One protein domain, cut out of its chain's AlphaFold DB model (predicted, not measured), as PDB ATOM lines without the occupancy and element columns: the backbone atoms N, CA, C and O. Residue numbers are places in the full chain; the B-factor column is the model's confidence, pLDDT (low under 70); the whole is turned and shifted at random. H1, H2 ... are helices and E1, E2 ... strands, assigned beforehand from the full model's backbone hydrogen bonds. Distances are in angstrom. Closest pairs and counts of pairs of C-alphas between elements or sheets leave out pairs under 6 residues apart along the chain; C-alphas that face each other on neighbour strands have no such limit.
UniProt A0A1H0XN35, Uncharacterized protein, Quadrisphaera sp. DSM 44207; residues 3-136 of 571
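Overview. This is residues 3 to 136 of the 571 residues of an uncharacterized protein of Quadrisphaera sp. DSM 44207 (UniProt A0A1H0XN35). A strongly twisted sheet curls into a small, nearly closed, flattened barrel of strands E2, E3, E4, E6 and E5; E4 comes back beside E6 without being its neighbour in the sheet. H1 caps one end of this barrel, while E1, H2 and the long links at residues 7 to 18 and 91 to 106 lie toward the other end. The printed part has 134 residues, with six named strands and two named helices, of the mixed class; along the chain E1 to E4 come first, then the helix H1, the strand E5, the helix H2 and the strand E6, and the sheet is branched, with E2 having three neighbours and its neighbour pairs antiparallel. The whole is compact, with a radius of gyration of the C-alphas of 14.7 A and spans of 46 by 37 by 30 A.

Arrangement. E2, residues 19 to 34, bends by 115 degrees at residue 28 and has three neighbours. E1, residues 3 to 6, and E3, residues 42 to 49, lie on one side of it; E5, residues 81 to 90, lies on the other side. N 5 and O 20 are 2.8 A apart, N 30 and O 46 2.8 A, and N 23 and O 86 2.8 A, within hydrogen-bond range. E4, residues 58 to 63, pairs with E3 through N 45 and O 60, 2.8 A; E6, residues 114 to 121, pairs with E5 through N 87 and O 117, 2.9 A. E1 to E4 form a meander, each strand the antiparallel neighbour of the one before. The closest C-alphas of E4 and E6, those of Gly 60 and Ile 117, are 4.6 A apart. H1, residues 68 to 78, is on the sheet at a height of 7.6 A, only just over E2 and E3, with 3 of its C-alphas falling on each; it runs slantwise, at 38 degrees to E2 on the local plane. Its closest C-alpha to E2 is that of Ala 76, 4.9 A from that of Ile 29. H2, residues 107 to 113, only grazes the sheet. In H1 and H2 every O i to N i+4 pair is within hydrogen-bond range. E1 and E5 are apart, as are H1 and H2.

Along the chain. E1 begins at C-alpha 3, (14.321, -37.817, -26.811). E2 measures 28.2 A, E5 28.4 A, E3 21.7 A, E6 20.5 A, E4 16.9 A and H1 15.5 A. H1 ends at C-alpha 78, (19.102, -8.213, -24.023), and E6 at C-alpha 121, (18.674, -21.996, -18.832).

Size, cuts and confidence. The two C-alphas farthest apart, those of Asn 14 and Ser 78, are 46.7 A apart. The printed part has no cut. The links E1 to E2 and E5 to H2 are long, and residues 122 to 136 hold no named element. Mean pLDDT of the printed part is 91.7; residues 36, 38 and 39 are under 70.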
ATOM      1  N   LYS A   3      14.394 -36.382 -27.148       75.69
ATOM      2  CA  LYS A   3      14.321 -37.817 -26.811       75.69
ATOM      3  C   LYS A   3      13.423 -38.063 -25.587       75.69
ATOM      4  O   LYS A   3      13.310 -37.170 -24.745       75.69
ATOM      5  N   PRO A   4      12.798 -39.250 -25.478       76.88
ATOM      6  CA  PRO A   4      12.090 -39.659 -24.272       76.88
ATOM      7  C   PRO A   4      13.082 -40.100 -23.184       76.88
ATOM      8  O   PRO A   4      14.051 -40.801 -23.472       76.88
ATOM      9  N   PHE A   5      12.801 -39.714 -21.944       83.75
ATOM     10  CA  PHE A   5      13.550 -40.019 -20.726       83.75
ATOM     11  C   PHE A   5      12.620 -40.566 -19.656       83.75
ATOM     12  O   PHE A   5      11.422 -40.292 -19.682       83.75
ATOM     13  N   ILE A   6      13.163 -41.324 -18.706       79.56
ATOM     14  CA  ILE A   6      12.412 -41.764 -17.531       79.56
ATOM     15  C   ILE A   6      12.516 -40.671 -16.467       79.56
ATOM     16  O   ILE A   6      13.605 -40.228 -16.122       79.56
ATOM     17  N   SER A   7      11.373 -40.239 -15.949       71.94
ATOM     18  CA  SER A   7      11.292 -39.238 -14.893       71.94
ATOM     19  C   SER A   7      11.882 -39.740 -13.568       71.94
ATOM     20  O   SER A   7      11.773 -40.924 -13.216       71.94
ATOM     21  N   HIS A   8      12.476 -38.819 -12.808       81.81
ATOM     22  CA  HIS A   8      12.983 -39.037 -11.451       81.81
ATOM     23  C   HIS A   8      11.985 -38.627 -10.359       81.81
ATOM     24  O   HIS A   8      12.271 -38.835  -9.183       81.81
ATOM     25  N   ASP A   9      10.797 -38.137 -10.719       74.94
ATOM     26  CA  ASP A   9       9.706 -37.763  -9.798       74.94
ATOM     27  C   ASP A   9       9.039 -38.952  -9.066       74.94
ATOM     28  O   ASP A   9       7.987 -38.808  -8.447       74.94
ATOM     29  N   GLY A  10       9.659 -40.132  -9.113       73.06
ATOM     30  CA  GLY A  10       9.184 -41.348  -8.463       73.06
ATOM     31  C   GLY A  10       8.164 -42.128  -9.296       73.06
ATOM     32  O   GLY A  10       7.501 -41.609 -10.193       73.06
ATOM     33  N   ALA A  11       8.056 -43.424  -9.009       76.12
ATOM     34  CA  ALA A  11       7.036 -44.280  -9.608       76.12
ATOM     35  C   ALA A  11       5.639 -43.957  -9.050       76.12
ATOM     36  O   ALA A  11       5.525 -43.432  -7.943       76.12
ATOM     37  N   ASP A  12       4.584 -44.246  -9.811       80.00
ATOM     38  CA  ASP A  12       3.210 -44.175  -9.305       80.00
ATOM     39  C   ASP A  12       2.854 -45.380  -8.419       80.00
ATOM     40  O   ASP A  12       3.694 -46.228  -8.110       80.00
ATOM     41  N   GLU A  13       1.586 -45.459  -8.013       72.88
ATOM     42  CA  GLU A  13       1.037 -46.567  -7.226       72.88
ATOM     43  C   GLU A  13       1.217 -47.950  -7.879       72.88
ATOM     44  O   GLU A  13       1.245 -48.960  -7.174       72.88
ATOM     45  N   ASN A  14       1.409 -47.999  -9.203       77.81
ATOM     46  CA  ASN A  14       1.635 -49.216  -9.979       77.81
ATOM     47  C   ASN A  14       3.125 -49.487 -10.243       77.81
ATOM     48  O   ASN A  14       3.466 -50.422 -10.969       77.81
ATOM     49  N   GLY A  15       4.034 -48.694  -9.668       82.75
ATOM     50  CA  GLY A  15       5.470 -48.831  -9.905       82.75
ATOM     51  C   GLY A  15       5.928 -48.269 -11.256       82.75
ATOM     52  O   GLY A  15       7.093 -48.442 -11.622       82.75
ATOM     53  N   VAL A  16       5.059 -47.567 -11.990       82.31
ATOM     54  CA  VAL A  16       5.370 -47.012 -13.307       82.31
ATOM     55  C   VAL A  16       5.953 -45.613 -13.156       82.31
ATOM     56  O   VAL A  16       5.372 -44.718 -12.539       82.31
ATOM     57  N   ARG A  17       7.134 -45.402 -13.742       81.88
ATOM     58  CA  ARG A  17       7.745 -44.075 -13.855       81.88
ATOM     59  C   ARG A  17       7.287 -43.401 -15.138       81.88
ATOM     60  O   ARG A  17       7.313 -44.010 -16.205       81.88
ATOM     61  N   ALA A  18       6.912 -42.129 -15.039       87.56
ATOM     62  CA  ALA A  18       6.489 -41.363 -16.199       87.56
ATOM     63  C   ALA A  18       7.650 -41.175 -17.185       87.56
ATOM     64  O   ALA A  18       8.767 -40.856 -16.786       87.56
ATOM     65  N   GLN A  19       7.377 -41.310 -18.482       91.44
ATOM     66  CA  GLN A  19       8.295 -40.805 -19.501       91.44
ATOM     67  C   GLN A  19       8.111 -39.295 -19.691       91.44
ATOM     68  O   GLN A  19       6.972 -38.822 -19.751       91.44
ATOM     69  N   VAL A  20       9.219 -38.575 -19.848       92.81
ATOM     70  CA  VAL A  20       9.311 -37.130 -20.099       92.81
ATOM     71  C   VAL A  20      10.059 -36.908 -21.405       92.81
ATOM     72  O   VAL A  20      10.972 -37.655 -21.743       92.81
ATOM     73  N   TRP A  21       9.667 -35.902 -22.179       93.56
ATOM     74  CA  TRP A  21      10.320 -35.597 -23.450       93.56
ATOM     75  C   TRP A  21      11.224 -34.377 -23.302       93.56
ATOM     76  O   TRP A  21      10.729 -33.269 -23.101       93.56
ATOM     77  N   VAL A  22      12.539 -34.577 -23.409       94.50
ATOM     78  CA  VAL A  22      13.536 -33.518 -23.194       94.50
ATOM     79  C   VAL A  22      14.004 -32.963 -24.536       94.50
ATOM     80  O   VAL A  22      14.393 -33.712 -25.436       94.50
ATOM     81  N   GLN A  23      13.995 -31.637 -24.660       94.62
ATOM     82  CA  GLN A  23      14.537 -30.893 -25.789       94.62
ATOM     83  C   GLN A  23      15.548 -29.855 -25.293       94.62
ATOM     84  O   GLN A  23      15.179 -28.912 -24.600       94.62
ATOM     85  N   VAL A  24      16.802 -30.000 -25.716       94.94
ATOM     86  CA  VAL A  24      17.880 -29.028 -25.471       94.94
ATOM     87  C   VAL A  24      18.312 -28.348 -26.770       94.94
ATOM     88  O   VAL A  24      18.148 -28.920 -27.860       94.94
ATOM     89  N   GLY A  25      18.846 -27.133 -26.670       95.31
ATOM     90  CA  GLY A  25      19.427 -26.396 -27.792       95.31
ATOM     91  C   GLY A  25      19.842 -24.974 -27.422       95.31
ATOM     92  O   GLY A  25      19.711 -24.573 -26.271       95.31
ATOM     93  N   THR A  26      20.310 -24.221 -28.415       96.62
ATOM     94  CA  THR A  26      20.564 -22.778 -28.313       96.62
ATOM     95  C   THR A  26      19.461 -21.992 -29.021       96.62
ATOM     96  O   THR A  26      18.814 -22.489 -29.962       96.62
ATOM     97  N   GLY A  27      19.185 -20.789 -28.530       96.88
ATOM     98  CA  GLY A  27      18.240 -19.878 -29.157       96.88
ATOM     99  C   GLY A  27      18.229 -18.499 -28.520       96.88
ATOM    100  O   GLY A  27      18.953 -18.225 -27.571       96.88
ATOM    101  N   THR A  28      17.344 -17.636 -29.008       98.06
ATOM    102  CA  THR A  28      17.072 -16.321 -28.414       98.06
ATOM    103  C   THR A  28      15.666 -16.302 -27.820       98.06
ATOM    104  O   THR A  28      14.708 -16.737 -28.471       98.06
ATOM    105  N   ILE A  29      15.507 -15.786 -26.598       98.25
ATOM    106  CA  ILE A  29      14.179 -15.581 -25.999       98.25
ATOM    107  C   ILE A  29      13.527 -14.368 -26.667       98.25
ATOM    108  O   ILE A  29      13.999 -13.245 -26.531       98.25
ATOM    109  N   THR A  30      12.441 -14.597 -27.403       97.81
ATOM    110  CA  THR A  30      11.752 -13.555 -28.179       97.81
ATOM    111  C   THR A  30      10.599 -12.900 -27.430       97.81
ATOM    112  O   THR A  30      10.209 -11.792 -27.780       97.81
ATOM    113  N   ALA A  31      10.015 -13.589 -26.446       97.56
ATOM    114  CA  ALA A  31       8.944 -13.048 -25.616       97.56
ATOM    115  C   ALA A  31       8.859 -13.772 -24.265       97.56
ATOM    116  O   ALA A  31       9.147 -14.969 -24.171       97.56
ATOM    117  N   VAL A  32       8.408 -13.041 -23.245       97.25
ATOM    118  CA  VAL A  32       7.969 -13.576 -21.954       97.25
ATOM    119  C   VAL A  32       6.523 -13.133 -21.769       97.25
ATOM    120  O   VAL A  32       6.249 -11.962 -21.527       97.25
ATOM    121  N   GLU A  33       5.588 -14.058 -21.957       96.38
ATOM    122  CA  GLU A  33       4.156 -13.794 -21.857       96.38
ATOM    123  C   GLU A  33       3.695 -14.094 -20.424       96.38
ATOM    124  O   GLU A  33       3.796 -15.224 -19.933       96.38
ATOM    125  N   HIS A  34       3.204 -13.073 -19.725       90.81
ATOM    126  CA  HIS A  34       2.562 -13.246 -18.428       90.81
ATOM    127  C   HIS A  34       1.103 -13.646 -18.644       90.81
ATOM    128  O   HIS A  34       0.429 -13.073 -19.492       90.81
ATOM    129  N   GLN A  35       0.597 -14.618 -17.883       80.00
ATOM    130  CA  GLN A  35      -0.854 -14.777 -17.796       80.00
ATOM    131  C   GLN A  35      -1.430 -13.571 -17.052       80.00
ATOM    132  O   GLN A  35      -0.922 -13.228 -15.986       80.00
ATOM    133  N   ASP A  36      -2.497 -12.981 -17.595       69.62
ATOM    134  CA  ASP A  36      -3.194 -11.785 -17.078       69.62
ATOM    135  C   ASP A  36      -3.838 -11.968 -15.689       69.62
ATOM    136  O   ASP A  36      -4.523 -11.088 -15.177       69.62
ATOM    137  N   ASP A  37      -3.636 -13.125 -15.069       74.81
ATOM    138  CA  ASP A  37      -4.130 -13.447 -13.745       74.81
ATOM    139  C   ASP A  37      -2.981 -13.279 -12.745       74.81
ATOM    140  O   ASP A  37      -2.059 -14.100 -12.703       74.81
ATOM    141  N   GLU A  38      -3.019 -12.212 -11.941       69.12
ATOM    142  CA  GLU A  38      -2.027 -11.942 -10.890       69.12
ATOM    143  C   GLU A  38      -1.891 -13.106  -9.892       69.12
ATOM    144  O   GLU A  38      -0.834 -13.277  -9.276       69.12
ATOM    145  N   ALA A  39      -2.914 -13.962  -9.769       69.62
ATOM    146  CA  ALA A  39      -2.838 -15.162  -8.942       69.62
ATOM    147  C   ALA A  39      -1.899 -16.226  -9.535       69.62
ATOM    148  O   ALA A  39      -1.356 -17.060  -8.800       69.62
ATOM    149  N   LYS A  40      -1.665 -16.213 -10.854       78.12
ATOM    150  CA  LYS A  40      -0.863 -17.227 -11.537       78.12
ATOM    151  C   LYS A  40       0.620 -16.871 -11.493       78.12
ATOM    152  O   LYS A  40       1.123 -15.929 -12.105       78.12
ATOM    153  N   GLN A  41       1.342 -17.709 -10.760       90.06
ATOM    154  CA  GLN A  41       2.765 -17.572 -10.457       90.06
ATOM    155  C   GLN A  41       3.684 -18.023 -11.603       90.06
ATOM    156  O   GLN A  41       4.867 -18.227 -11.360       90.06
ATOM    157  N   ASN A  42       3.180 -18.183 -12.831       94.88
ATOM    158  CA  ASN A  42       3.936 -18.736 -13.960       94.88
ATOM    159  C   ASN A  42       4.001 -17.745 -15.131       94.88
ATOM    160  O   ASN A  42       3.107 -16.918 -15.321       94.88
ATOM    161  N   ALA A  43       5.066 -17.836 -15.921       96.12
ATOM    162  CA  ALA A  43       5.257 -17.097 -17.163       96.12
ATOM    163  C   ALA A  43       5.563 -18.075 -18.303       96.12
ATOM    164  O   ALA A  43       6.224 -19.092 -18.090       96.12
ATOM    165  N   MET A  44       5.083 -17.773 -19.509       97.25
ATOM    166  CA  MET A  44       5.402 -18.546 -20.705       97.25
ATOM    167  C   MET A  44       6.573 -17.894 -21.436       97.25
ATOM    168  O   MET A  44       6.511 -16.738 -21.843       97.25
ATOM    169  N   VAL A  45       7.638 -18.660 -21.623       97.81
ATOM    170  CA  VAL A  45       8.854 -18.246 -22.317       97.81
ATOM    171  C   VAL A  45       8.782 -18.729 -23.756       97.81
ATOM    172  O   VAL A  45       8.560 -19.917 -24.003       97.81
ATOM    173  N   VAL A  46       8.965 -17.815 -24.710       98.00
ATOM    174  CA  VAL A  46       8.974 -18.111 -26.146       98.00
ATOM    175  C   VAL A  46      10.399 -17.984 -26.671       98.00
ATOM    176  O   VAL A  46      10.989 -16.907 -26.627       98.00
ATOM    177  N   ILE A  47      10.945 -19.086 -27.180       98.12
ATOM    178  CA  ILE A  47      12.334 -19.204 -27.625       98.12
ATOM    179  C   ILE A  47      12.365 -19.469 -29.127       98.12
ATOM    180  O   ILE A  47      11.764 -20.425 -29.625       98.12
ATOM    181  N   ARG A  48      13.107 -18.649 -29.865       97.44
ATOM    182  CA  ARG A  48      13.458 -18.921 -31.257       97.44
ATOM    183  C   ARG A  48      14.762 -19.710 -31.276       97.44
ATOM    184  O   ARG A  48      15.799 -19.164 -30.934       97.44
ATOM    185  N   SER A  49      14.693 -20.988 -31.648       95.94
ATOM    186  CA  SER A  49      15.883 -21.841 -31.753       95.94
ATOM    187  C   SER A  49      16.745 -21.454 -32.954       95.94
ATOM    188  O   SER A  49      16.207 -21.147 -34.022       95.94
ATOM    189  N   ASP A  50      18.066 -21.554 -32.802       92.69
ATOM    190  CA  ASP A  50      19.026 -21.342 -33.899       92.69
ATOM    191  C   ASP A  50      19.132 -22.568 -34.816       92.69
ATOM    192  O   ASP A  50      19.673 -22.515 -35.923       92.69
ATOM    193  N   HIS A  51      18.579 -23.704 -34.383       89.88
ATOM    194  CA  HIS A  51      18.605 -24.932 -35.154       89.88
ATOM    195  C   HIS A  51      17.630 -24.848 -36.338       89.88
ATOM    196  O   HIS A  51      16.412 -24.890 -36.168       89.88
ATOM    197  N   SER A  52      18.160 -24.856 -37.564       89.50
ATOM    198  CA  SER A  52      17.404 -24.656 -38.815       89.50
ATOM    199  C   SER A  52      16.203 -25.595 -39.028       89.50
ATOM    200  O   SER A  52      15.228 -25.227 -39.683       89.50
ATOM    201  N   ALA A  53      16.237 -26.806 -38.461       88.12
ATOM    202  CA  ALA A  53      15.109 -27.743 -38.508       88.12
ATOM    203  C   ALA A  53      13.887 -27.312 -37.663       88.12
ATOM    204  O   ALA A  53      12.779 -27.799 -37.898       88.12
ATOM    205  N   VAL A  54      14.055 -26.414 -36.689       90.81
ATOM    206  CA  VAL A  54      12.989 -25.956 -35.791       90.81
ATOM    207  C   VAL A  54      12.369 -24.679 -36.360       90.81
ATOM    208  O   VAL A  54      12.810 -23.567 -36.099       90.81
ATOM    209  N   LYS A  55      11.317 -24.840 -37.169       92.00
ATOM    210  CA  LYS A  55      10.649 -23.710 -37.846       92.00
ATOM    211  C   LYS A  55       9.706 -22.906 -36.948       92.00
ATOM    212  O   LYS A  55       9.354 -21.783 -37.290       92.00
ATOM    213  N   ARG A  56       9.230 -23.499 -35.851       94.44
ATOM    214  CA  ARG A  56       8.270 -22.877 -34.928       94.44
ATOM    215  C   ARG A  56       8.980 -22.481 -33.632       94.44
ATOM    216  O   ARG A  56       9.818 -23.258 -33.179       94.44
ATOM    217  N   PRO A  57       8.631 -21.339 -33.018       96.50
ATOM    218  CA  PRO A  57       9.128 -20.997 -31.693       96.50
ATOM    219  C   PRO A  57       8.791 -22.091 -30.678       96.50
ATOM    220  O   PRO A  57       7.703 -22.675 -30.710       96.50
ATOM    221  N   ILE A  58       9.729 -22.357 -29.780       96.62
ATOM    222  CA  ILE A  58       9.571 -23.289 -28.671       96.62
ATOM    223  C   ILE A  58       8.952 -22.520 -27.509       96.62
ATOM    224  O   ILE A  58       9.320 -21.375 -27.260       96.62
ATOM    225  N   LYS A  59       8.001 -23.138 -26.811       97.44
ATOM    226  CA  LYS A  59       7.321 -22.537 -25.662       97.44
ATOM    227  C   LYS A  59       7.544 -23.393 -24.421       97.44
ATOM    228  O   LYS A  59       7.428 -24.615 -24.506       97.44
ATOM    229  N   GLY A  60       7.840 -22.756 -23.292       97.31
ATOM    230  CA  GLY A  60       7.997 -23.417 -21.997       97.31
ATOM    231  C   GLY A  60       7.489 -22.545 -20.858       97.31
ATOM    232  O   GLY A  60       7.685 -21.334 -20.877       97.31
ATOM    233  N   TRP A  61       6.825 -23.146 -19.879       97.56
ATOM    234  CA  TRP A  61       6.396 -22.461 -18.663       97.56
ATOM    235  C   TRP A  61       7.515 -22.452 -17.626       97.56
ATOM    236  O   TRP A  61       8.236 -23.435 -17.490       97.56
ATOM    237  N   VAL A  62       7.649 -21.348 -16.896       97.06
ATOM    238  CA  VAL A  62       8.551 -21.216 -15.746       97.06
ATOM    239  C   VAL A  62       7.820 -20.508 -14.612       97.06
ATOM    240  O   VAL A  62       7.040 -19.579 -14.853       97.06
ATOM    241  N   SER A  63       8.060 -20.925 -13.371       95.50
ATOM    242  CA  SER A  63       7.541 -20.202 -12.211       95.50
ATOM    243  C   SER A  63       8.282 -18.876 -12.022       95.50
ATOM    244  O   SER A  63       9.506 -18.843 -11.997       95.50
ATOM    245  N   LYS A  64       7.545 -17.785 -11.789       95.25
ATOM    246  CA  LYS A  64       8.084 -16.463 -11.427       95.25
ATOM    247  C   LYS A  64       8.868 -16.485 -10.108       95.25
ATOM    248  O   LYS A  64       9.641 -15.575  -9.840       95.25
ATOM    249  N   LYS A  65       8.651 -17.504  -9.264       94.44
ATOM    250  CA  LYS A  65       9.392 -17.717  -8.009       94.44
ATOM    251  C   LYS A  65      10.684 -18.513  -8.201       94.44
ATOM    252  O   LYS A  65      11.442 -18.665  -7.242       94.44
ATOM    253  N   ASP A  66      10.897 -19.090  -9.380       96.44
ATOM    254  CA  ASP A  66      12.103 -19.853  -9.670       96.44
ATOM    255  C   ASP A  66      13.283 -18.895  -9.921       96.44
ATOM    256  O   ASP A  66      13.112 -17.915 -10.650       96.44
ATOM    257  N   PRO A  67      14.482 -19.146  -9.361       91.25
ATOM    258  CA  PRO A  67      15.657 -18.304  -9.601       91.25
ATOM    259  C   PRO A  67      16.019 -18.125 -11.084       91.25
ATOM    260  O   PRO A  67      16.604 -17.106 -11.448       91.25
ATOM    261  N   VAL A  68      15.664 -19.081 -11.949       95.44
ATOM    262  CA  VAL A  68      15.911 -19.002 -13.398       95.44
ATOM    263  C   VAL A  68      15.056 -17.920 -14.071       95.44
ATOM    264  O   VAL A  68      15.436 -17.408 -15.124       95.44
ATOM    265  N   TYR A  69      13.931 -17.513 -13.476       97.38
ATOM    266  CA  TYR A  69      13.029 -16.527 -14.071       97.38
ATOM    267  C   TYR A  69      13.691 -15.160 -14.304       97.38
ATOM    268  O   TYR A  69      13.542 -14.581 -15.379       97.38
ATOM    269  N   GLU A  70      14.486 -14.670 -13.352       96.00
ATOM    270  CA  GLU A  70      15.217 -13.403 -13.513       96.00
ATOM    271  C   GLU A  70      16.218 -13.476 -14.679       96.00
ATOM    272  O   GLU A  70      16.341 -12.542 -15.476       96.00
ATOM    273  N   ALA A  71      16.880 -14.627 -14.848       96.62
ATOM    274  CA  ALA A  71      17.793 -14.863 -15.965       96.62
ATOM    275  C   ALA A  71      17.058 -14.896 -17.317       96.62
ATOM    276  O   ALA A  71      17.579 -14.375 -18.306       96.62
ATOM    277  N   VAL A  72      15.835 -15.440 -17.354       97.75
ATOM    278  CA  VAL A  72      14.954 -15.411 -18.533       97.75
ATOM    279  C   VAL A  72      14.587 -13.977 -18.909       97.75
ATOM    280  O   VAL A  72      14.717 -13.607 -20.076       97.75
ATOM    281  N   VAL A  73      14.152 -13.156 -17.947       97.62
ATOM    282  CA  VAL A  73      13.764 -11.755 -18.198       97.62
ATOM    283  C   VAL A  73      14.962 -10.943 -18.699       97.62
ATOM    284  O   VAL A  73      14.847 -10.220 -19.691       97.62
ATOM    285  N   ALA A  74      16.136 -11.116 -18.085       96.75
ATOM    286  CA  ALA A  74      17.370 -10.463 -18.520       96.75
ATOM    287  C   ALA A  74      17.801 -10.895 -19.935       96.75
ATOM    288  O   ALA A  74      18.222 -10.069 -20.751       96.75
ATOM    289  N   ALA A  75      17.680 -12.186 -20.256       97.38
ATOM    290  CA  ALA A  75      17.989 -12.703 -21.585       97.38
ATOM    291  C   ALA A  75      17.011 -12.186 -22.654       97.38
ATOM    292  O   ALA A  75      17.447 -11.771 -23.725       97.38
ATOM    293  N   ALA A  76      15.713 -12.126 -22.341       97.69
ATOM    294  CA  ALA A  76      14.696 -11.562 -23.225       97.69
ATOM    295  C   ALA A  76      14.943 -10.072 -23.517       97.69
ATOM    296  O   ALA A  76      14.875  -9.648 -24.667       97.69
ATOM    297  N   GLY A  77      15.270  -9.281 -22.486       96.62
ATOM    298  CA  GLY A  77      15.528  -7.844 -22.632       96.62
ATOM    299  C   GLY A  77      16.818  -7.514 -23.390       96.62
ATOM    300  O   GLY A  77      16.892  -6.486 -24.057       96.62
ATOM    301  N   SER A  78      17.828  -8.385 -23.310       96.69
ATOM    302  CA  SER A  78      19.102  -8.213 -24.023       96.69
ATOM    303  C   SER A  78      19.110  -8.812 -25.430       96.69
ATOM    304  O   SER A  78      19.966  -8.448 -26.233       96.69
ATOM    305  N   GLY A  79      18.191  -9.734 -25.735       96.12
ATOM    306  CA  GLY A  79      18.191 -10.481 -26.994       96.12
ATOM    307  C   GLY A  79      19.421 -11.377 -27.163       96.12
ATOM    308  O   GLY A  79      19.795 -11.685 -28.294       96.12
ATOM    309  N   ARG A  80      20.082 -11.759 -26.062       97.50
ATOM    310  CA  ARG A  80      21.254 -12.639 -26.107       97.50
ATOM    311  C   ARG A  80      20.856 -14.077 -26.432       97.50
ATOM    312  O   ARG A  80      19.754 -14.523 -26.105       97.50
ATOM    313  N   GLU A  81      21.799 -14.809 -27.010       97.56
ATOM    314  CA  GLU A  81      21.700 -16.258 -27.155       97.56
ATOM    315  C   GLU A  81      21.744 -16.931 -25.768       97.56
ATOM    316  O   GLU A  81      22.439 -16.470 -24.853       97.56
ATOM    317  N   VAL A  82      20.951 -17.990 -25.607       97.62
ATOM    318  CA  VAL A  82      20.837 -18.804 -24.393       97.62
ATOM    319  C   VAL A  82      20.886 -20.286 -24.743       97.62
ATOM    320  O   VAL A  82      20.339 -20.710 -25.765       97.62
ATOM    321  N   GLU A  83      21.457 -21.087 -23.849       96.12
ATOM    322  CA  GLU A  83      21.250 -22.532 -23.839       96.12
ATOM    323  C   GLU A  83      19.958 -22.836 -23.082       96.12
ATOM    324  O   GLU A  83      19.802 -22.460 -21.922       96.12
ATOM    325  N   TYR A  84      19.009 -23.516 -23.719       96.62
ATOM    326  CA  TYR A  84      17.734 -23.857 -23.097       96.62
ATOM    327  C   TYR A  84      17.561 -25.368 -22.942       96.62
ATOM    328  O   TYR A  84      17.978 -26.167 -23.787       96.62
ATOM    329  N   ARG A  85      16.834 -25.747 -21.889       96.44
ATOM    330  CA  ARG A  85      16.316 -27.097 -21.647       96.44
ATOM    331  C   ARG A  85      14.805 -27.027 -21.460       96.44
ATOM    332  O   ARG A  85      14.324 -26.374 -20.539       96.44
ATOM    333  N   ILE A  86      14.054 -27.729 -22.303       97.19
ATOM    334  CA  ILE A  86      12.593 -27.827 -22.226       97.19
ATOM    335  C   ILE A  86      12.208 -29.277 -21.952       97.19
ATOM    336  O   ILE A  86      12.587 -30.180 -22.698       97.19
ATOM    337  N   GLU A  87      11.408 -29.492 -20.917       96.06
ATOM    338  CA  GLU A  87      10.818 -30.786 -20.588       96.06
ATOM    339  C   GLU A  87       9.330 -30.760 -20.907       96.06
ATOM    340  O   GLU A  87       8.593 -29.926 -20.395       96.06
ATOM    341  N   SER A  88       8.857 -31.668 -21.759       96.56
ATOM    342  CA  SER A  88       7.419 -31.892 -21.909       96.56
ATOM    343  C   SER A  88       6.987 -33.014 -20.978       96.56
ATOM    344  O   SER A  88       7.293 -34.186 -21.215       96.56
ATOM    345  N   GLN A  89       6.308 -32.613 -19.912       95.56
ATOM    346  CA  GLN A  89       5.810 -33.454 -18.835       95.56
ATOM    347  C   GLN A  89       4.317 -33.735 -19.035       95.56
ATOM    348  O   GLN A  89       3.632 -33.055 -19.803       95.56
ATOM    349  N   ARG A  90       3.791 -34.754 -18.360       96.25
ATOM    350  CA  ARG A  90       2.358 -35.082 -18.394       96.25
ATOM    351  C   ARG A  90       1.578 -34.088 -17.555       96.25
ATOM    352  O   ARG A  90       2.042 -33.670 -16.499       96.25
ATOM    353  N   LYS A  91       0.368 -33.749 -17.987       96.56
ATOM    354  CA  LYS A  91      -0.579 -33.081 -17.094       96.56
ATOM    355  C   LYS A  91      -1.088 -34.053 -16.033       96.56
ATOM    356  O   LYS A  91      -1.080 -35.269 -16.221       96.56
ATOM    357  N   GLN A  92      -1.561 -33.495 -14.924       92.75
ATOM    358  CA  GLN A  92      -2.173 -34.268 -13.849       92.75
ATOM    359  C   GLN A  92      -3.350 -35.104 -14.380       92.75
ATOM    360  O   GLN A  92      -4.183 -34.600 -15.132       92.75
ATOM    361  N   GLY A  93      -3.405 -36.377 -13.982       93.19
ATOM    362  CA  GLY A  93      -4.464 -37.315 -14.373       93.19
ATOM    363  C   GLY A  93      -4.223 -38.063 -15.687       93.19
ATOM    364  O   GLY A  93      -5.003 -38.949 -16.017       93.19
ATOM    365  N   VAL A  94      -3.151 -37.757 -16.424       95.56
ATOM    366  CA  VAL A  94      -2.759 -38.546 -17.600       95.56
ATOM    367  C   VAL A  94      -1.980 -39.782 -17.155       95.56
ATOM    368  O   VAL A  94      -1.018 -39.665 -16.394       95.56
ATOM    369  N   ASP A  95      -2.382 -40.954 -17.653       94.62
ATOM    370  CA  ASP A  95      -1.755 -42.241 -17.339       94.62
ATOM    371  C   ASP A  95      -0.241 -42.204 -17.607       94.62
ATOM    372  O   ASP A  95       0.223 -41.737 -18.652       94.62
ATOM    373  N   ARG A  96       0.549 -42.673 -16.639       92.44
ATOM    374  CA  ARG A  96       2.014 -42.701 -16.705       92.44
ATOM    375  C   ARG A  96       2.538 -43.842 -17.573       92.44
ATOM    376  O   ARG A  96       3.660 -43.721 -18.066       92.44
ATOM    377  N   ALA A  97       1.743 -44.888 -17.803       92.06
ATOM    378  CA  ALA A  97       2.114 -46.025 -18.643       92.06
ATOM    379  C   ALA A  97       2.083 -45.705 -20.146       92.06
ATOM    380  O   ALA A  97       2.845 -46.297 -20.910       92.06
ATOM    381  N   THR A  98       1.255 -44.750 -20.586       94.62
ATOM    382  CA  THR A  98       1.185 -44.338 -22.000       94.62
ATOM    383  C   THR A  98       2.521 -43.735 -22.448       94.62
ATOM    384  O   THR A  98       2.941 -42.755 -21.849       94.62
ATOM    385  N   PRO A  99       3.221 -44.205 -23.489       95.12
ATOM    386  CA  PRO A  99       4.479 -43.594 -23.933       95.12
ATOM    387  C   PRO A  99       4.362 -42.089 -24.231       95.12
ATOM    388  O   PRO A  99       3.387 -41.630 -24.824       95.12
ATOM    389  N   ILE A 100       5.361 -41.282 -23.843       95.31
ATOM    390  CA  ILE A 100       5.290 -39.810 -24.028       95.31
ATOM    391  C   ILE A 100       5.257 -39.411 -25.514       95.31
ATOM    392  O   ILE A 100       4.781 -38.335 -25.868       95.31
ATOM    393  N   THR A 101       5.740 -40.292 -26.392       94.12
ATOM    394  CA  THR A 101       5.653 -40.154 -27.850       94.12
ATOM    395  C   THR A 101       4.217 -40.205 -28.357       94.12
ATOM    396  O   THR A 101       3.889 -39.479 -29.289       94.12
ATOM    397  N   GLU A 102       3.355 -41.014 -27.737       94.56
ATOM    398  CA  GLU A 102       1.939 -41.124 -28.110       94.56
ATOM    399  C   GLU A 102       1.161 -39.891 -27.656       94.56
ATOM    400  O   GLU A 102       0.385 -39.323 -28.419       94.56
ATOM    401  N   LEU A 103       1.473 -39.383 -26.461       94.38
ATOM    402  CA  LEU A 103       0.911 -38.130 -25.950       94.38
ATOM    403  C   LEU A 103       1.322 -36.891 -26.758       94.38
ATOM    404  O   LEU A 103       0.765 -35.812 -26.578       94.38
ATOM    405  N   ARG A 104       2.321 -37.025 -27.635       94.06
ATOM    406  CA  ARG A 104       2.840 -35.948 -28.486       94.06
ATOM    407  C   ARG A 104       2.722 -36.264 -29.976       94.06
ATOM    408  O   ARG A 104       3.454 -35.673 -30.768       94.06
ATOM    409  N   ALA A 105       1.824 -37.178 -30.350       92.19
ATOM    410  CA  ALA A 105       1.616 -37.575 -31.741       92.19
ATOM    411  C   ALA A 105       1.278 -36.376 -32.649       92.19
ATOM    412  O   ALA A 105       1.752 -36.293 -33.782       92.19
ATOM    413  N   ASP A 106       0.519 -35.413 -32.124       95.00
ATOM    414  CA  ASP A 106       0.145 -34.177 -32.801       95.00
ATOM    415  C   ASP A 106       0.031 -32.998 -31.808       95.00
ATOM    416  O   ASP A 106       0.174 -33.154 -30.594       95.00
ATOM    417  N   THR A 107      -0.179 -31.784 -32.330       89.81
ATOM    418  CA  THR A 107      -0.199 -30.552 -31.513       89.81
ATOM    419  C   THR A 107      -1.418 -30.464 -30.592       89.81
ATOM    420  O   THR A 107      -1.299 -29.923 -29.494       89.81
ATOM    421  N   GLU A 108      -2.567 -30.982 -31.021       94.12
ATOM    422  CA  GLU A 108      -3.808 -30.961 -30.246       94.12
ATOM    423  C   GLU A 108      -3.703 -31.938 -29.071       94.12
ATOM    424  O   GLU A 108      -3.851 -31.530 -27.916       94.12
ATOM    425  N   THR A 109      -3.298 -33.183 -29.342       94.94
ATOM    426  CA  THR A 109      -3.050 -34.206 -28.315       94.94
ATOM    427  C   THR A 109      -1.975 -33.755 -27.326       94.94
ATOM    428  O   THR A 109      -2.177 -33.843 -26.109       94.94
ATOM    429  N   ALA A 110      -0.865 -33.189 -27.817       93.88
ATOM    430  CA  ALA A 110       0.194 -32.655 -26.960       93.88
ATOM    431  C   ALA A 110      -0.314 -31.522 -26.063       93.88
ATOM    432  O   ALA A 110      -0.001 -31.501 -24.872       93.88
ATOM    433  N   GLY A 111      -1.106 -30.597 -26.613       93.12
ATOM    434  CA  GLY A 111      -1.688 -29.484 -25.867       93.12
ATOM    435  C   GLY A 111      -2.701 -29.934 -24.816       93.12
ATOM    436  O   GLY A 111      -2.785 -29.316 -23.753       93.12
ATOM    437  N   ALA A 112      -3.437 -31.019 -25.067       96.12
ATOM    438  CA  ALA A 112      -4.397 -31.589 -24.127       96.12
ATOM    439  C   ALA A 112      -3.714 -32.362 -22.989       96.12
ATOM    440  O   ALA A 112      -4.090 -32.176 -21.833       96.12
ATOM    441  N   THR A 113      -2.688 -33.161 -23.294       97.50
ATOM    442  CA  THR A 113      -2.142 -34.181 -22.377       97.50
ATOM    443  C   THR A 113      -0.788 -33.832 -21.756       97.50
ATOM    444  O   THR A 113      -0.429 -34.383 -20.714       97.50
ATOM    445  N   THR A 114      -0.033 -32.901 -22.344       97.44
ATOM    446  CA  THR A 114       1.308 -32.527 -21.870       97.44
ATOM    447  C   THR A 114       1.415 -31.042 -21.539       97.44
ATOM    448  O   THR A 114       0.628 -30.215 -22.000       97.44
ATOM    449  N   ILE A 115       2.399 -30.700 -20.717       96.88
ATOM    450  CA  ILE A 115       2.826 -29.333 -20.438       96.88
ATOM    451  C   ILE A 115       4.325 -29.229 -20.707       96.88
ATOM    452  O   ILE A 115       5.096 -30.094 -20.303       96.88
ATOM    453  N   SER A 116       4.742 -28.191 -21.430       97.38
ATOM    454  CA  SER A 116       6.159 -27.909 -21.661       97.38
ATOM    455  C   SER A 116       6.661 -26.938 -20.598       97.38
ATOM    456  O   SER A 116       6.151 -25.826 -20.495       97.38
ATOM    457  N   ILE A 117       7.650 -27.367 -19.825       97.31
ATOM    458  CA  ILE A 117       8.303 -26.619 -18.751       97.31
ATOM    459  C   ILE A 117       9.694 -26.204 -19.229       97.31
ATOM    460  O   ILE A 117      10.408 -27.002 -19.845       97.31
ATOM    461  N   LEU A 118      10.088 -24.960 -18.966       97.44
ATOM    462  CA  LEU A 118      11.477 -24.532 -19.089       97.44
ATOM    463  C   LEU A 118      12.248 -25.131 -17.918       97.44
ATOM    464  O   LEU A 118      12.257 -24.579 -16.830       97.44
ATOM    465  N   ALA A 119      12.860 -26.285 -18.147       96.19
ATOM    466  CA  ALA A 119      13.538 -27.053 -17.117       96.19
ATOM    467  C   ALA A 119      14.938 -26.505 -16.789       96.19
ATOM    468  O   ALA A 119      15.453 -26.784 -15.710       96.19
ATOM    469  N   GLY A 120      15.542 -25.697 -17.664       96.00
ATOM    470  CA  GLY A 120      16.797 -25.007 -17.372       96.00
ATOM    471  C   GLY A 120      17.208 -23.975 -18.423       96.00
ATOM    472  O   GLY A 120      16.723 -24.005 -19.559       96.00
ATOM    473  N   LEU A 121      18.103 -23.072 -18.020       97.25
ATOM    474  CA  LEU A 121      18.674 -21.996 -18.832       97.25
ATOM    475  C   LEU A 121      20.162 -21.817 -18.484       97.25
ATOM    476  O   LEU A 121      20.492 -21.695 -17.306       97.25
ATOM    477  N   ASP A 122      21.045 -21.796 -19.483       95.12
ATOM    478  CA  ASP A 122      22.500 -21.598 -19.339       95.12
ATOM    479  C   ASP A 122      23.135 -22.500 -18.261       95.12
ATOM    480  O   ASP A 122      23.875 -22.055 -17.382       95.12
ATOM    481  N   GLY A 123      22.777 -23.786 -18.284       90.81
ATOM    482  CA  GLY A 123      23.254 -24.789 -17.326       90.81
ATOM    483  C   GLY A 123      22.606 -24.731 -15.935       90.81
ATOM    484  O   GLY A 123      22.841 -25.626 -15.124       90.81
ATOM    485  N   VAL A 124      21.758 -23.739 -15.648       92.81
ATOM    486  CA  VAL A 124      21.013 -23.638 -14.386       92.81
ATOM    487  C   VAL A 124      19.654 -24.316 -14.533       92.81
ATOM    488  O   VAL A 124      18.852 -23.940 -15.388       92.81
ATOM    489  N   LEU A 125      19.375 -25.317 -13.696       93.81
ATOM    490  CA  LEU A 125      18.085 -26.011 -13.685       93.81
ATOM    491  C   LEU A 125      17.049 -25.283 -12.832       93.81
ATOM    492  O   LEU A 125      17.364 -24.716 -11.785       93.81
ATOM    493  N   THR A 126      15.796 -25.385 -13.258       95.06
ATOM    494  CA  THR A 126      14.634 -24.989 -12.456       95.06
ATOM    495  C   THR A 126      14.273 -26.068 -11.443       95.06
ATOM    496  O   THR A 126      14.641 -27.236 -11.580       95.06
ATOM    497  N   ARG A 127      13.477 -25.694 -10.441       90.94
ATOM    498  CA  ARG A 127      12.931 -26.626  -9.442       90.94
ATOM    499  C   ARG A 127      11.915 -27.616 -10.013       90.94
ATOM    500  O   ARG A 127      11.601 -28.595  -9.345       90.94
ATOM    501  N   GLU A 128      11.389 -27.351 -11.206       91.69
ATOM    502  CA  GLU A 128      10.396 -28.192 -11.881       91.69
ATOM    503  C   GLU A 128      11.028 -29.200 -12.856       91.69
ATOM    504  O   GLU A 128      10.308 -29.984 -13.474       91.69
ATOM    505  N   ALA A 129      12.360 -29.211 -12.999       92.56
ATOM    506  CA  ALA A 129      13.063 -30.222 -13.782       92.56
ATOM    507  C   ALA A 129      12.973 -31.597 -13.100       92.56
ATOM    508  O   ALA A 129      13.319 -31.742 -11.927       92.56
ATOM    509  N   VAL A 130      12.541 -32.620 -13.841       91.38
ATOM    510  CA  VAL A 130      12.350 -33.985 -13.311       91.38
ATOM    511  C   VAL A 130      13.259 -35.023 -13.971       91.38
ATOM    512  O   VAL A 130      13.118 -36.221 -13.723       91.38
ATOM    513  N   THR A 131      14.197 -34.594 -14.817       89.94
ATOM    514  CA  THR A 131      15.163 -35.476 -15.489       89.94
ATOM    515  C   THR A 131      16.608 -35.093 -15.178       89.94
ATOM    516  O   THR A 131      16.905 -33.935 -14.886       89.94
ATOM    517  N   ASN A 132      17.517 -36.071 -15.217       84.31
ATOM    518  CA  ASN A 132      18.941 -35.855 -14.973       84.31
ATOM    519  C   ASN A 132      19.618 -35.213 -16.204       84.31
ATOM    520  O   ASN A 132      19.634 -35.840 -17.264       84.31
ATOM    521  N   PRO A 133      20.242 -34.022 -16.094       84.81
ATOM    522  CA  PRO A 133      20.919 -33.389 -17.228       84.81
ATOM    523  C   PRO A 133      22.090 -34.196 -17.790       84.81
ATOM    524  O   PRO A 133      22.426 -34.054 -18.960       84.81
ATOM    525  N   ALA A 134      22.711 -35.065 -16.985       82.50
ATOM    526  CA  ALA A 134      23.805 -35.917 -17.454       82.50
ATOM    527  C   ALA A 134      23.362 -36.919 -18.537       82.50
ATOM    528  O   ALA A 134      24.195 -37.443 -19.274       82.50
ATOM    529  N   GLU A 135      22.058 -37.185 -18.643       76.19
ATOM    530  CA  GLU A 135      21.485 -38.110 -19.621       76.19
ATOM    531  C   GLU A 135      21.045 -37.403 -20.911       76.19
ATOM    532  O   GLU A 135      20.589 -38.051 -21.855       76.19
ATOM    533  N   ASP A 136      21.203 -36.081 -20.985       77.50
ATOM    534  CA  ASP A 136      20.690 -35.272 -22.080       77.50
ATOM    535  C   ASP A 136      21.102 -35.748 -23.469       77.50
ATOM    536  O   ASP A 136      22.212 -36.250 -23.691       77.50
TER     537      ASP A 136